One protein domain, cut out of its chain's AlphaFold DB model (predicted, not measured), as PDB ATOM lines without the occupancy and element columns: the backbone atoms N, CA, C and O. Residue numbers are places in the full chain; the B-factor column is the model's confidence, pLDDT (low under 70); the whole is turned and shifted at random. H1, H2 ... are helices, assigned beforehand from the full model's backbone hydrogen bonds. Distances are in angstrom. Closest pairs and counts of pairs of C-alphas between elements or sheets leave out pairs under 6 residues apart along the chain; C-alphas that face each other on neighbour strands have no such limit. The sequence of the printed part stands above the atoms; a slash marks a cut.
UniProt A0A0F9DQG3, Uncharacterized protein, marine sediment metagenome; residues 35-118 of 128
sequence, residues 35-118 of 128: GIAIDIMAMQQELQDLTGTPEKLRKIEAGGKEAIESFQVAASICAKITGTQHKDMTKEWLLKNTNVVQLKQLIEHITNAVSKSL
ATOM      1  N   GLY A  35     202.869 160.762 181.823       90.56
ATOM      2  CA  GLY A  35     201.749 159.825 181.657       90.56
ATOM      3  C   GLY A  35     202.197 158.360 181.638       90.56
ATOM      4  O   GLY A  35     201.519 157.497 182.180       90.56
ATOM      5  N   ILE A  36     203.376 158.086 181.079       91.81
ATOM      6  CA  ILE A  36     203.969 156.747 181.083       91.81
ATOM      7  C   ILE A  36     204.589 156.430 182.442       91.81
ATOM      8  O   ILE A  36     204.479 155.297 182.895       91.81
ATOM      9  N   ALA A  37     205.195 157.410 183.114       91.69
ATOM     10  CA  ALA A  37     205.735 157.223 184.458       91.69
ATOM     11  C   ALA A  37     204.647 156.743 185.435       91.69
ATOM     12  O   ALA A  37     204.870 155.773 186.150       91.69
ATOM     13  N   ILE A  38     203.454 157.353 185.408       91.62
ATOM     14  CA  ILE A  38     202.311 156.951 186.248       91.62
ATOM     15  C   ILE A  38     201.885 155.506 185.954       91.62
ATOM     16  O   ILE A  38     201.728 154.708 186.879       91.62
ATOM     17  N   ASP A  39     201.743 155.159 184.674       90.81
ATOM     18  CA  ASP A  39     201.414 153.793 184.256       90.81
ATOM     19  C   ASP A  39     202.458 152.785 184.767       90.81
ATOM     20  O   ASP A  39     202.111 151.717 185.274       90.81
ATOM     21  N   ILE A  40     203.745 153.125 184.648       91.19
ATOM     22  CA  ILE A  40     204.851 152.277 185.099       91.19
ATOM     23  C   ILE A  40     204.845 152.130 186.614       91.19
ATOM     24  O   ILE A  40     205.032 151.016 187.081       91.19
ATOM     25  N   MET A  41     204.591 153.194 187.378       90.50
ATOM     26  CA  MET A  41     204.505 153.117 188.840       90.50
ATOM     27  C   MET A  41     203.386 152.175 189.291       90.50
ATOM     28  O   MET A  41     203.603 151.337 190.165       90.50
ATOM     29  N   ALA A  42     202.209 152.252 188.661       90.31
ATOM     30  CA  ALA A  42     201.108 151.334 188.944       90.31
ATOM     31  C   ALA A  42     201.487 149.872 188.645       90.31
ATOM     32  O   ALA A  42     201.273 148.989 189.475       90.31
ATOM     33  N   MET A  43     202.112 149.616 187.493       91.56
ATOM     34  CA  MET A  43     202.577 148.270 187.127       91.56
ATOM     35  C   MET A  43     203.771 147.797 187.967       91.56
ATOM     36  O   MET A  43     203.942 146.601 188.180       91.56
ATOM     37  N   GLN A  44     204.610 148.709 188.456       87.94
ATOM     38  CA  GLN A  44     205.718 148.395 189.352       87.94
ATOM     39  C   GLN A  44     205.195 147.946 190.714       87.94
ATOM     40  O   GLN A  44     205.730 146.990 191.269       87.94
ATOM     41  N   GLN A  45     204.129 148.575 191.216       88.69
ATOM     42  CA  GLN A  45     203.444 148.110 192.417       88.69
ATOM     43  C   GLN A  45     202.876 146.699 192.213       88.69
ATOM     44  O   GLN A  45     203.111 145.830 193.045       88.69
ATOM     45  N   GLU A  46     202.215 146.438 191.081       89.38
ATOM     46  CA  GLU A  46     201.727 145.093 190.734       89.38
ATOM     47  C   GLU A  46     202.874 144.071 190.680       89.38
ATOM     48  O   GLU A  46     202.782 142.981 191.245       89.38
ATOM     49  N   LEU A  47     203.995 144.430 190.050       86.25
ATOM     50  CA  LEU A  47     205.166 143.565 189.993       86.25
ATOM     51  C   LEU A  47     205.743 143.307 191.389       86.25
ATOM     52  O   LEU A  47     206.087 142.173 191.705       86.25
ATOM     53  N   GLN A  48     205.814 144.326 192.242       86.44
ATOM     54  CA  GLN A  48     206.266 144.185 193.621       86.44
ATOM     55  C   GLN A  48     205.305 143.327 194.447       86.44
ATOM     56  O   GLN A  48     205.748 142.535 195.278       86.44
ATOM     57  N   ASP A  49     204.005 143.384 194.183       87.56
ATOM     58  CA  ASP A  49     203.043 142.472 194.789       87.56
ATOM     59  C   ASP A  49     203.270 141.030 194.315       87.56
ATOM     60  O   ASP A  49     203.048 140.095 195.084       87.56
ATOM     61  N   LEU A  50     203.787 140.817 193.105       83.88
ATOM     62  CA  LEU A  50     204.144 139.493 192.587       83.88
ATOM     63  C   LEU A  50     205.527 139.005 193.041       83.88
ATOM     64  O   LEU A  50     205.714 137.798 193.161       83.88
ATOM     65  N   THR A  51     206.481 139.895 193.335       82.50
ATOM     66  CA  THR A  51     207.897 139.541 193.581       82.50
ATOM     67  C   THR A  51     208.415 139.931 194.970       82.50
ATOM     68  O   THR A  51     209.545 139.609 195.319       82.50
ATOM     69  N   GLY A  52     207.640 140.654 195.775       81.69
ATOM     70  CA  GLY A  52     208.136 141.427 196.922       81.69
ATOM     71  C   GLY A  52     208.481 140.634 198.181       81.69
ATOM     72  O   GLY A  52     208.867 141.230 199.184       81.69
ATOM     73  N   THR A  53     208.350 139.305 198.168       86.12
ATOM     74  CA  THR A  53     208.755 138.452 199.294       86.12
ATOM     75  C   THR A  53     209.691 137.336 198.830       86.12
ATOM     76  O   THR A  53     209.553 136.851 197.706       86.12
ATOM     77  N   PRO A  54     210.603 136.847 199.695       85.69
ATOM     78  CA  PRO A  54     211.466 135.716 199.355       85.69
ATOM     79  C   PRO A  54     210.690 134.461 198.928       85.69
ATOM     80  O   PRO A  54     211.146 133.713 198.070       85.69
ATOM     81  N   GLU A  55     209.503 134.229 199.498       85.75
ATOM     82  CA  GLU A  55     208.636 133.112 199.103       85.75
ATOM     83  C   GLU A  55     208.107 133.278 197.673       85.75
ATOM     84  O   GLU A  55     208.122 132.327 196.893       85.75
ATOM     85  N   LYS A  56     207.680 134.490 197.307       83.62
ATOM     86  CA  LYS A  56     207.207 134.802 195.956       83.62
ATOM     87  C   LYS A  56     208.330 134.706 194.923       83.62
ATOM     88  O   LYS A  56     208.132 134.111 193.869       83.62
ATOM     89  N   LEU A  57     209.529 135.180 195.262       81.56
ATOM     90  CA  LEU A  57     210.716 135.012 194.417       81.56
ATOM     91  C   LEU A  57     211.030 133.534 194.165       81.56
ATOM     92  O   LEU A  57     211.240 133.152 193.019       81.56
ATOM     93  N   ARG A  58     210.960 132.681 195.194       83.94
ATOM     94  CA  ARG A  58     211.140 131.228 195.027       83.94
ATOM     95  C   ARG A  58     210.086 130.604 194.115       83.94
ATOM     96  O   ARG A  58     210.418 129.704 193.352       83.94
ATOM     97  N   LYS A  59     208.830 131.064 194.169       82.06
ATOM     98  CA  LYS A  59     207.777 130.611 193.238       82.06
ATOM     99  C   LYS A  59     208.096 131.012 191.800       82.06
ATOM    100  O   LYS A  59     207.919 130.207 190.900       82.06
ATOM    101  N   ILE A  60     208.638 132.210 191.590       81.12
ATOM    102  CA  ILE A  60     209.074 132.662 190.263       81.12
ATOM    103  C   ILE A  60     210.263 131.833 189.756       81.12
ATOM    104  O   ILE A  60     210.263 131.410 188.603       81.12
ATOM    105  N   GLU A  61     211.250 131.560 190.612       80.81
ATOM    106  CA  GLU A  61     212.408 130.712 190.288       80.81
ATOM    107  C   GLU A  61     212.005 129.265 189.982       80.81
ATOM    108  O   GLU A  61     212.582 128.633 189.098       80.81
ATOM    109  N   ALA A  62     210.981 128.755 190.672       83.31
ATOM    110  CA  ALA A  62     210.386 127.449 190.401       83.31
ATOM    111  C   ALA A  62     209.580 127.410 189.086       83.31
ATOM    112  O   ALA A  62     209.203 126.331 188.626       83.31
ATOM    113  N   GLY A  63     209.334 128.566 188.463       81.06
ATOM    114  CA  GLY A  63     208.522 128.700 187.261       81.06
ATOM    115  C   GLY A  63     207.017 128.631 187.538       81.06
ATOM    116  O   GLY A  63     206.547 128.795 188.658       81.06
ATOM    117  N   GLY A  64     206.226 128.400 186.490       84.69
ATOM    118  CA  GLY A  64     204.767 128.311 186.604       84.69
ATOM    119  C   GLY A  64     204.052 129.654 186.436       84.69
ATOM    120  O   GLY A  64     204.531 130.548 185.736       84.69
ATOM    121  N   LYS A  65     202.854 129.764 187.014       87.62
ATOM    122  CA  LYS A  65     201.914 130.854 186.727       87.62
ATOM    123  C   LYS A  65     202.445 132.211 187.194       87.62
ATOM    124  O   LYS A  65     202.445 133.153 186.412       87.62
ATOM    125  N   GLU A  66     202.968 132.285 188.411       84.25
ATOM    126  CA  GLU A  66     203.504 133.507 189.012       84.25
ATOM    127  C   GLU A  66     204.716 134.038 188.240       84.25
ATOM    128  O   GLU A  66     204.858 135.247 188.043       84.25
ATOM    129  N   ALA A  67     205.571 133.136 187.746       84.56
ATOM    130  CA  ALA A  67     206.684 133.504 186.878       84.56
ATOM    131  C   ALA A  67     206.176 134.124 185.570       84.56
ATOM    132  O   ALA A  67     206.626 135.200 185.180       84.56
ATOM    133  N   ILE A  68     205.205 133.473 184.917       87.88
ATOM    134  CA  ILE A  68     204.600 133.974 183.677       87.88
ATOM    135  C   ILE A  68     203.973 135.348 183.912       87.88
ATOM    136  O   ILE A  68     204.271 136.271 183.163       87.88
ATOM    137  N   GLU A  69     203.152 135.511 184.947       89.44
ATOM    138  CA  GLU A  69     202.496 136.783 185.273       89.44
ATOM    139  C   GLU A  69     203.519 137.898 185.516       89.44
ATOM    140  O   GLU A  69     203.434 138.950 184.882       89.44
ATOM    141  N   SER A  70     204.561 137.631 186.306       87.12
ATOM    142  CA  SER A  70     205.638 138.597 186.563       87.12
ATOM    143  C   SER A  70     206.350 139.025 185.273       87.12
ATOM    144  O   SER A  70     206.590 140.213 185.051       87.12
ATOM    145  N   PHE A  71     206.640 138.083 184.365       88.44
ATOM    146  CA  PHE A  71     207.239 138.402 183.063       88.44
ATOM    147  C   PHE A  71     206.295 139.178 182.145       88.44
ATOM    148  O   PHE A  71     206.740 140.047 181.393       88.44
ATOM    149  N   GLN A  72     204.994 138.894 182.196       93.50
ATOM    150  CA  GLN A  72     203.986 139.603 181.412       93.50
ATOM    151  C   GLN A  72     203.859 141.060 181.869       93.50
ATOM    152  O   GLN A  72     203.781 141.952 181.017       93.50
ATOM    153  N   VAL A  73     203.886 141.317 183.179       92.69
ATOM    154  CA  VAL A  73     203.904 142.676 183.741       92.69
ATOM    155  C   VAL A  73     205.200 143.385 183.350       92.69
ATOM    156  O   VAL A  73     205.154 144.482 182.790       92.69
ATOM    157  N   ALA A  74     206.354 142.728 183.507       91.56
ATOM    158  CA  ALA A  74     207.643 143.313 183.146       91.56
ATOM    159  C   ALA A  74     207.742 143.691 181.656       91.56
ATOM    160  O   ALA A  74     208.202 144.782 181.312       91.56
ATOM    161  N   ALA A  75     207.250 142.828 180.763       95.19
ATOM    162  CA  ALA A  75     207.163 143.125 179.336       95.19
ATOM    163  C   ALA A  75     206.203 144.284 179.033       95.19
ATOM    164  O   ALA A  75     206.463 145.059 178.116       95.19
ATOM    165  N   SER A  76     205.122 144.432 179.804       95.75
ATOM    166  CA  SER A  76     204.161 145.532 179.635       95.75
ATOM    167  C   SER A  76     204.773 146.881 180.028       95.75
ATOM    168  O   SER A  76     204.634 147.845 179.275       95.75
ATOM    169  N   ILE A  77     205.523 146.929 181.136       93.75
ATOM    170  CA  ILE A  77     206.298 148.110 181.560       93.75
ATOM    171  C   ILE A  77     207.281 148.518 180.463       93.75
ATOM    172  O   ILE A  77     207.280 149.661 180.004       93.75
ATOM    173  N   CYS A  78     208.084 147.564 179.991       95.12
ATOM    174  CA  CYS A  78     209.074 147.815 178.951       95.12
ATOM    175  C   CYS A  78     208.418 148.328 177.659       95.12
ATOM    176  O   CYS A  78     208.870 149.329 177.105       95.12
ATOM    177  N   ALA A  79     207.312 147.708 177.229       96.44
ATOM    178  CA  ALA A  79     206.584 148.082 176.016       96.44
ATOM    179  C   ALA A  79     206.071 149.529 176.040       96.44
ATOM    180  O   ALA A  79     206.036 150.183 174.996       96.44
ATOM    181  N   LYS A  80     205.684 150.052 177.212       94.56
ATOM    182  CA  LYS A  80     205.223 151.442 177.346       94.56
ATOM    183  C   LYS A  80     206.317 152.440 176.995       94.56
ATOM    184  O   LYS A  80     206.030 153.392 176.279       94.56
ATOM    185  N   ILE A  81     207.552 152.206 177.440       93.38
ATOM    186  CA  ILE A  81     208.699 153.056 177.095       93.38
ATOM    187  C   ILE A  81     209.132 152.803 175.663       93.38
ATOM    188  O   ILE A  81     209.164 153.731 174.854       93.38
ATOM    189  N   THR A  82     209.424 151.549 175.316       95.06
ATOM    190  CA  THR A  82     209.993 151.220 174.007       95.06
ATOM    191  C   THR A  82     209.043 151.592 172.876       95.06
ATOM    192  O   THR A  82     209.491 152.124 171.866       95.06
ATOM    193  N   GLY A  83     207.731 151.430 173.072       94.69
ATOM    194  CA  GLY A  83     206.685 151.791 172.111       94.69
ATOM    195  C   GLY A  83     206.536 153.294 171.846       94.69
ATOM    196  O   GLY A  83     205.894 153.688 170.862       94.69
ATOM    197  N   THR A  84     207.123 154.168 172.673       92.69
ATOM    198  CA  THR A  84     207.177 155.609 172.357       92.69
ATOM    199  C   THR A  84     208.148 155.914 171.227       92.69
ATOM    200  O   THR A  84     207.857 156.782 170.408       92.69
ATOM    201  N   GLN A  85     209.246 155.163 171.153       94.44
ATOM    202  CA  GLN A  85     210.355 155.386 170.225       94.44
ATOM    203  C   GLN A  85     210.342 154.386 169.061       94.44
ATOM    204  O   GLN A  85     210.675 154.736 167.933       94.44
ATOM    205  N   HIS A  86     209.898 153.155 169.319       96.12
ATOM    206  CA  HIS A  86     209.868 152.033 168.383       96.12
ATOM    207  C   HIS A  86     208.502 151.347 168.450       96.12
ATOM    208  O   HIS A  86     208.260 150.494 169.303       96.12
ATOM    209  N   LYS A  87     207.579 151.724 167.556       95.19
ATOM    210  CA  LYS A  87     206.172 151.266 167.582       95.19
ATOM    211  C   LYS A  87     205.994 149.751 167.469       95.19
ATOM    212  O   LYS A  87     204.966 149.231 167.890       95.19
ATOM    213  N   ASP A  88     206.976 149.057 166.909       95.69
ATOM    214  CA  ASP A  88     206.986 147.606 166.752       95.69
ATOM    215  C   ASP A  88     207.456 146.855 168.008       95.69
ATOM    216  O   ASP A  88     207.203 145.658 168.122       95.69
ATOM    217  N   MET A  89     208.087 147.537 168.974       96.38
ATOM    218  CA  MET A  89     208.490 146.952 170.257       96.38
ATOM    219  C   MET A  89     207.300 146.839 171.219       96.38
ATOM    220  O   MET A  89     207.266 147.469 172.278       96.38
ATOM    221  N   THR A  90     206.306 146.043 170.829       97.06
ATOM    222  CA  THR A  90     205.165 145.695 171.678       97.06
ATOM    223  C   THR A  90     205.568 144.698 172.766       97.06
ATOM    224  O   THR A  90     206.655 144.113 172.746       97.06
ATOM    225  N   LYS A  91     204.652 144.441 173.700       96.62
ATOM    226  CA  LYS A  91     204.795 143.386 174.706       96.62
ATOM    227  C   LYS A  91     205.096 142.027 174.062       96.62
ATOM    228  O   LYS A  91     206.012 141.325 174.479       96.62
ATOM    229  N   GLU A  92     204.358 141.669 173.016       96.69
ATOM    230  CA  GLU A  92     204.522 140.413 172.279       96.69
ATOM    231  C   GLU A  92     205.872 140.358 171.571       96.69
ATOM    232  O   GLU A  92     206.491 139.295 171.512       96.69
ATOM    233  N   TRP A  93     206.336 141.492 171.041       96.81
ATOM    234  CA  TRP A  93     207.663 141.582 170.450       96.81
ATOM    235  C   TRP A  93     208.738 141.319 171.503       96.81
ATOM    236  O   TRP A  93     209.604 140.476 171.279       96.81
ATOM    237  N   LEU A  94     208.654 141.966 172.668       96.56
ATOM    238  CA  LEU A  94     209.620 141.793 173.754       96.56
ATOM    239  C   LEU A  94     209.676 140.337 174.221       96.56
ATOM    240  O   LEU A  94     210.755 139.758 174.279       96.56
ATOM    241  N   LEU A  95     208.526 139.706 174.457       94.06
ATOM    242  CA  LEU A  95     208.460 138.305 174.883       94.06
ATOM    243  C   LEU A  95     209.031 137.315 173.851       94.06
ATOM    244  O   LEU A  95     209.479 136.238 174.233       94.06
ATOM    245  N   LYS A  96     209.012 137.650 172.554       95.25
ATOM    246  CA  LYS A  96     209.525 136.781 171.477       95.25
ATOM    247  C   LYS A  96     210.979 137.049 171.097       95.25
ATOM    248  O   LYS A  96     211.631 136.154 170.569       95.25
ATOM    249  N   ASN A  97     211.467 138.269 171.310       95.88
ATOM    250  CA  ASN A  97     212.764 138.731 170.803       95.88
ATOM    251  C   ASN A  97     213.785 139.013 171.912       95.88
ATOM    252  O   ASN A  97     214.881 139.495 171.630       95.88
ATOM    253  N   THR A  98     213.440 138.733 173.167       93.75
ATOM    254  CA  THR A  98     214.329 138.928 174.313       93.75
ATOM    255  C   THR A  98     214.365 137.678 175.175       93.75
ATOM    256  O   THR A  98     213.419 136.892 175.202       93.75
ATOM    257  N   ASN A  99     215.476 137.484 175.880       90.38
ATOM    258  CA  ASN A  99     215.548 136.507 176.956       90.38
ATOM    259  C   ASN A  99     215.233 137.160 178.313       90.38
ATOM    260  O   ASN A  99     215.228 138.383 178.467       90.38
ATOM    261  N   VAL A 100     215.013 136.314 179.318       85.56
ATOM    262  CA  VAL A 100     214.684 136.709 180.696       85.56
ATOM    263  C   VAL A 100     215.673 137.726 181.277       85.56
ATOM    264  O   VAL A 100     215.260 138.678 181.935       85.56
ATOM    265  N   VAL A 101     216.973 137.551 181.024       90.25
ATOM    266  CA  VAL A 101     218.022 138.429 181.561       90.25
ATOM    267  C   VAL A 101     217.950 139.813 180.919       90.25
ATOM    268  O   VAL A 101     218.005 140.817 181.623       90.25
ATOM    269  N   GLN A 102     217.772 139.874 179.599       93.81
ATOM    270  CA  GLN A 102     217.623 141.133 178.867       93.81
ATOM    271  C   GLN A 102     216.389 141.903 179.329       93.81
ATOM    272  O   GLN A 102     216.478 143.102 179.583       93.81
ATOM    273  N   LEU A 103     215.252 141.216 179.476       91.81
ATOM    274  CA  LEU A 103     214.018 141.852 179.922       91.81
ATOM    275  C   LEU A 103     214.137 142.363 181.363       91.81
ATOM    276  O   LEU A 103     213.718 143.483 181.637       91.81
ATOM    277  N   LYS A 104     214.768 141.584 182.256       90.56
ATOM    278  CA  LYS A 104     215.063 141.987 183.641       90.56
ATOM    279  C   LYS A 104     215.946 143.239 183.705       90.56
ATOM    280  O   LYS A 104     215.672 144.139 184.486       90.56
ATOM    281  N   GLN A 105     217.007 143.299 182.906       94.00
ATOM    282  CA  GLN A 105     217.884 144.474 182.883       94.00
ATOM    283  C   GLN A 105     217.164 145.699 182.312       94.00
ATOM    284  O   GLN A 105     217.284 146.792 182.854       94.00
ATOM    285  N   LEU A 106     216.362 145.522 181.256       94.69
ATOM    286  CA  LEU A 106     215.596 146.625 180.680       94.69
ATOM    287  C   LEU A 106     214.596 147.213 181.683       94.69
ATOM    288  O   LEU A 106     214.535 148.435 181.818       94.69
ATOM    289  N   ILE A 107     213.834 146.371 182.393       92.62
ATOM    290  CA  ILE A 107     212.899 146.876 183.404       92.62
ATOM    291  C   ILE A 107     213.637 147.602 184.526       92.62
ATOM    292  O   ILE A 107     213.202 148.684 184.895       92.62
ATOM    293  N   GLU A 108     214.762 147.072 185.009       92.19
ATOM    294  CA  GLU A 108     215.561 147.697 186.068       92.19
ATOM    295  C   GLU A 108     216.027 149.103 185.666       92.19
ATOM    296  O   GLU A 108     215.862 150.059 186.422       92.19
ATOM    297  N   HIS A 109     216.531 149.259 184.442       94.00
ATOM    298  CA  HIS A 109     216.899 150.566 183.906       94.00
ATOM    299  C   HIS A 109     215.716 151.541 183.849       94.00
ATOM    300  O   HIS A 109     215.848 152.690 184.272       94.00
ATOM    301  N   ILE A 110     214.562 151.080 183.361       92.50
ATOM    302  CA  ILE A 110     213.350 151.897 183.249       92.50
ATOM    303  C   ILE A 110     212.834 152.312 184.630       92.50
ATOM    304  O   ILE A 110     212.568 153.491 184.853       92.50
ATOM    305  N   THR A 111     212.707 151.373 185.571       90.38
ATOM    306  CA  THR A 111     212.206 151.670 186.920       90.38
ATOM    307  C   THR A 111     213.158 152.594 187.664       90.38
ATOM    308  O   THR A 111     212.706 153.522 188.326       90.38
ATOM    309  N   ASN A 112     214.472 152.421 187.494       90.06
ATOM    310  CA  ASN A 112     215.459 153.318 188.087       90.06
ATOM    311  C   ASN A 112     215.356 154.739 187.518       90.06
ATOM    312  O   ASN A 112     215.475 155.699 188.274       90.06
ATOM    313  N   ALA A 113     215.116 154.897 186.214       89.62
ATOM    314  CA  ALA A 113     214.916 156.213 185.606       89.62
ATOM    315  C   ALA A 113     213.652 156.911 186.137       89.62
ATOM    316  O   ALA A 113     213.679 158.112 186.420       89.62
ATOM    317  N   VAL A 114     212.567 156.155 186.334       88.81
ATOM    318  CA  VAL A 114     211.332 156.665 186.946       88.81
ATOM    319  C   VAL A 114     211.575 157.106 188.392       88.81
ATOM    320  O   VAL A 114     211.208 158.227 188.740       88.81
ATOM    321  N   SER A 115     212.246 156.287 189.211       86.19
ATOM    322  CA  SER A 115     212.583 156.647 190.596       86.19
ATOM    323  C   SER A 115     213.475 157.888 190.672       86.19
ATOM    324  O   SER A 115     213.158 158.827 191.395       86.19
ATOM    325  N   LYS A 116     214.542 157.953 189.863       84.31
ATOM    326  CA  LYS A 116     215.434 159.125 189.802       84.31
ATOM    327  C   LYS A 116     214.685 160.404 189.425       84.31
ATOM    328  O   LYS A 116     214.940 161.451 190.004       84.31
ATOM    329  N   SER A 117     213.741 160.314 188.487       81.38
ATOM    330  CA  SER A 117     212.934 161.467 188.063       81.38
ATOM    331  C   SER A 117     212.067 162.031 189.196       81.38
ATOM    332  O   SER A 117     211.745 163.216 189.177       81.38
ATOM    333  N   LEU A 118     211.697 161.204 190.182       76.50
ATOM    334  CA  LEU A 118     211.006 161.646 191.394       76.50
ATOM    335  C   LEU A 118     211.978 162.229 192.429       76.50
ATOM    336  O   LEU A 118     211.707 163.284 192.994       76.50
TER     337      LEU A 118
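What this domain is: This is residues 35 to 118 of the 128 residues of an uncharacterized protein of marine sediment metagenome (UniProt A0A0F9DQG3). Two long helices, H1 and H3, lie side by side and run opposite ways, with the short helix H2 set across one end between them. The long helix H5 crosses one face of this pair at a steep tilt, and the short helix H4 packs across H3 on the side away from H1. The printed part has 84 residues with five named helices, in the order H1, H2, H3, H4, H5, and no named strand; its class is all helix. The whole is compact, with a radius of gyration of the C-alphas of 12.6 A, and flat in outline, spanning 35 by 31 by 16 A.

How they stand to each other: H1, residues 35 to 51, and H2, residues 54 to 61, only just touch, with 3 pairs of C-alphas within 8 A, and only at the corner by their link; the closest C-alphas, of Thr 51 and Leu 57, are 5.4 A apart. H3, residues 65 to 85, is the hub and touches the four other helices. H1 and H3 touch at a shallow tilt of 16 degrees, opposite ways, with the C-alphas of Ile 40 and Ile 77 closest at 5.7 A. H2 and H3 touch only at the corner, about perpendicular at 79 degrees, where the closest C-alphas, of Ile 60 and Ala 67, are 4.2 A apart. H4, residues 91 to 97, touches H3 at its residues 72 to 79 alone, about perpendicular at 82 degrees; the closest C-alphas are those of Ala 79 and Lys 91, 5.2 A apart. H5, residues 100 to 118, touches H3 at a steep tilt of 61 degrees, the same way, with the C-alphas of Cys 78 and Ile 107 closest at 5.9 A. Residues 111 to 114 of H5 touch residues 37 to 44 of H1; the closest C-alphas, of Ala 37 and Val 114, are 6.2 A apart. H4 and H5 are close but not clearly touching, while H4 is apart from H1 and from H2, and H2 is apart from H5. Every O i to N i+4 pair is within hydrogen-bond range in H1, H2, H4 and H5, and 14 of 17 are in H3.

Where its parts are: H1 begins at C-alpha 35, (201.749, 159.825, 181.657), and measures 24.3 A from first to last C-alpha. H2 has 8 residues and H4 has 7. H3, the longest helix with 21 residues, measures 30.7 A, begins at C-alpha 65, (201.914, 130.854, 186.727), and has a kink of 29 degrees near residue 79. H5 measures 27.4 A and ends at C-alpha 118, (211.006, 161.646, 191.394).

The domain as a whole: The two C-alphas farthest apart, those of Glu 55 and Gln 85, are 36.5 A apart. The printed part has no cut, and its four links, from H1 to H2, H2 to H3, H3 to H4 and H4 to H5, are tight. The mean pLDDT of the printed part is 90.0, and no printed residue is under 70.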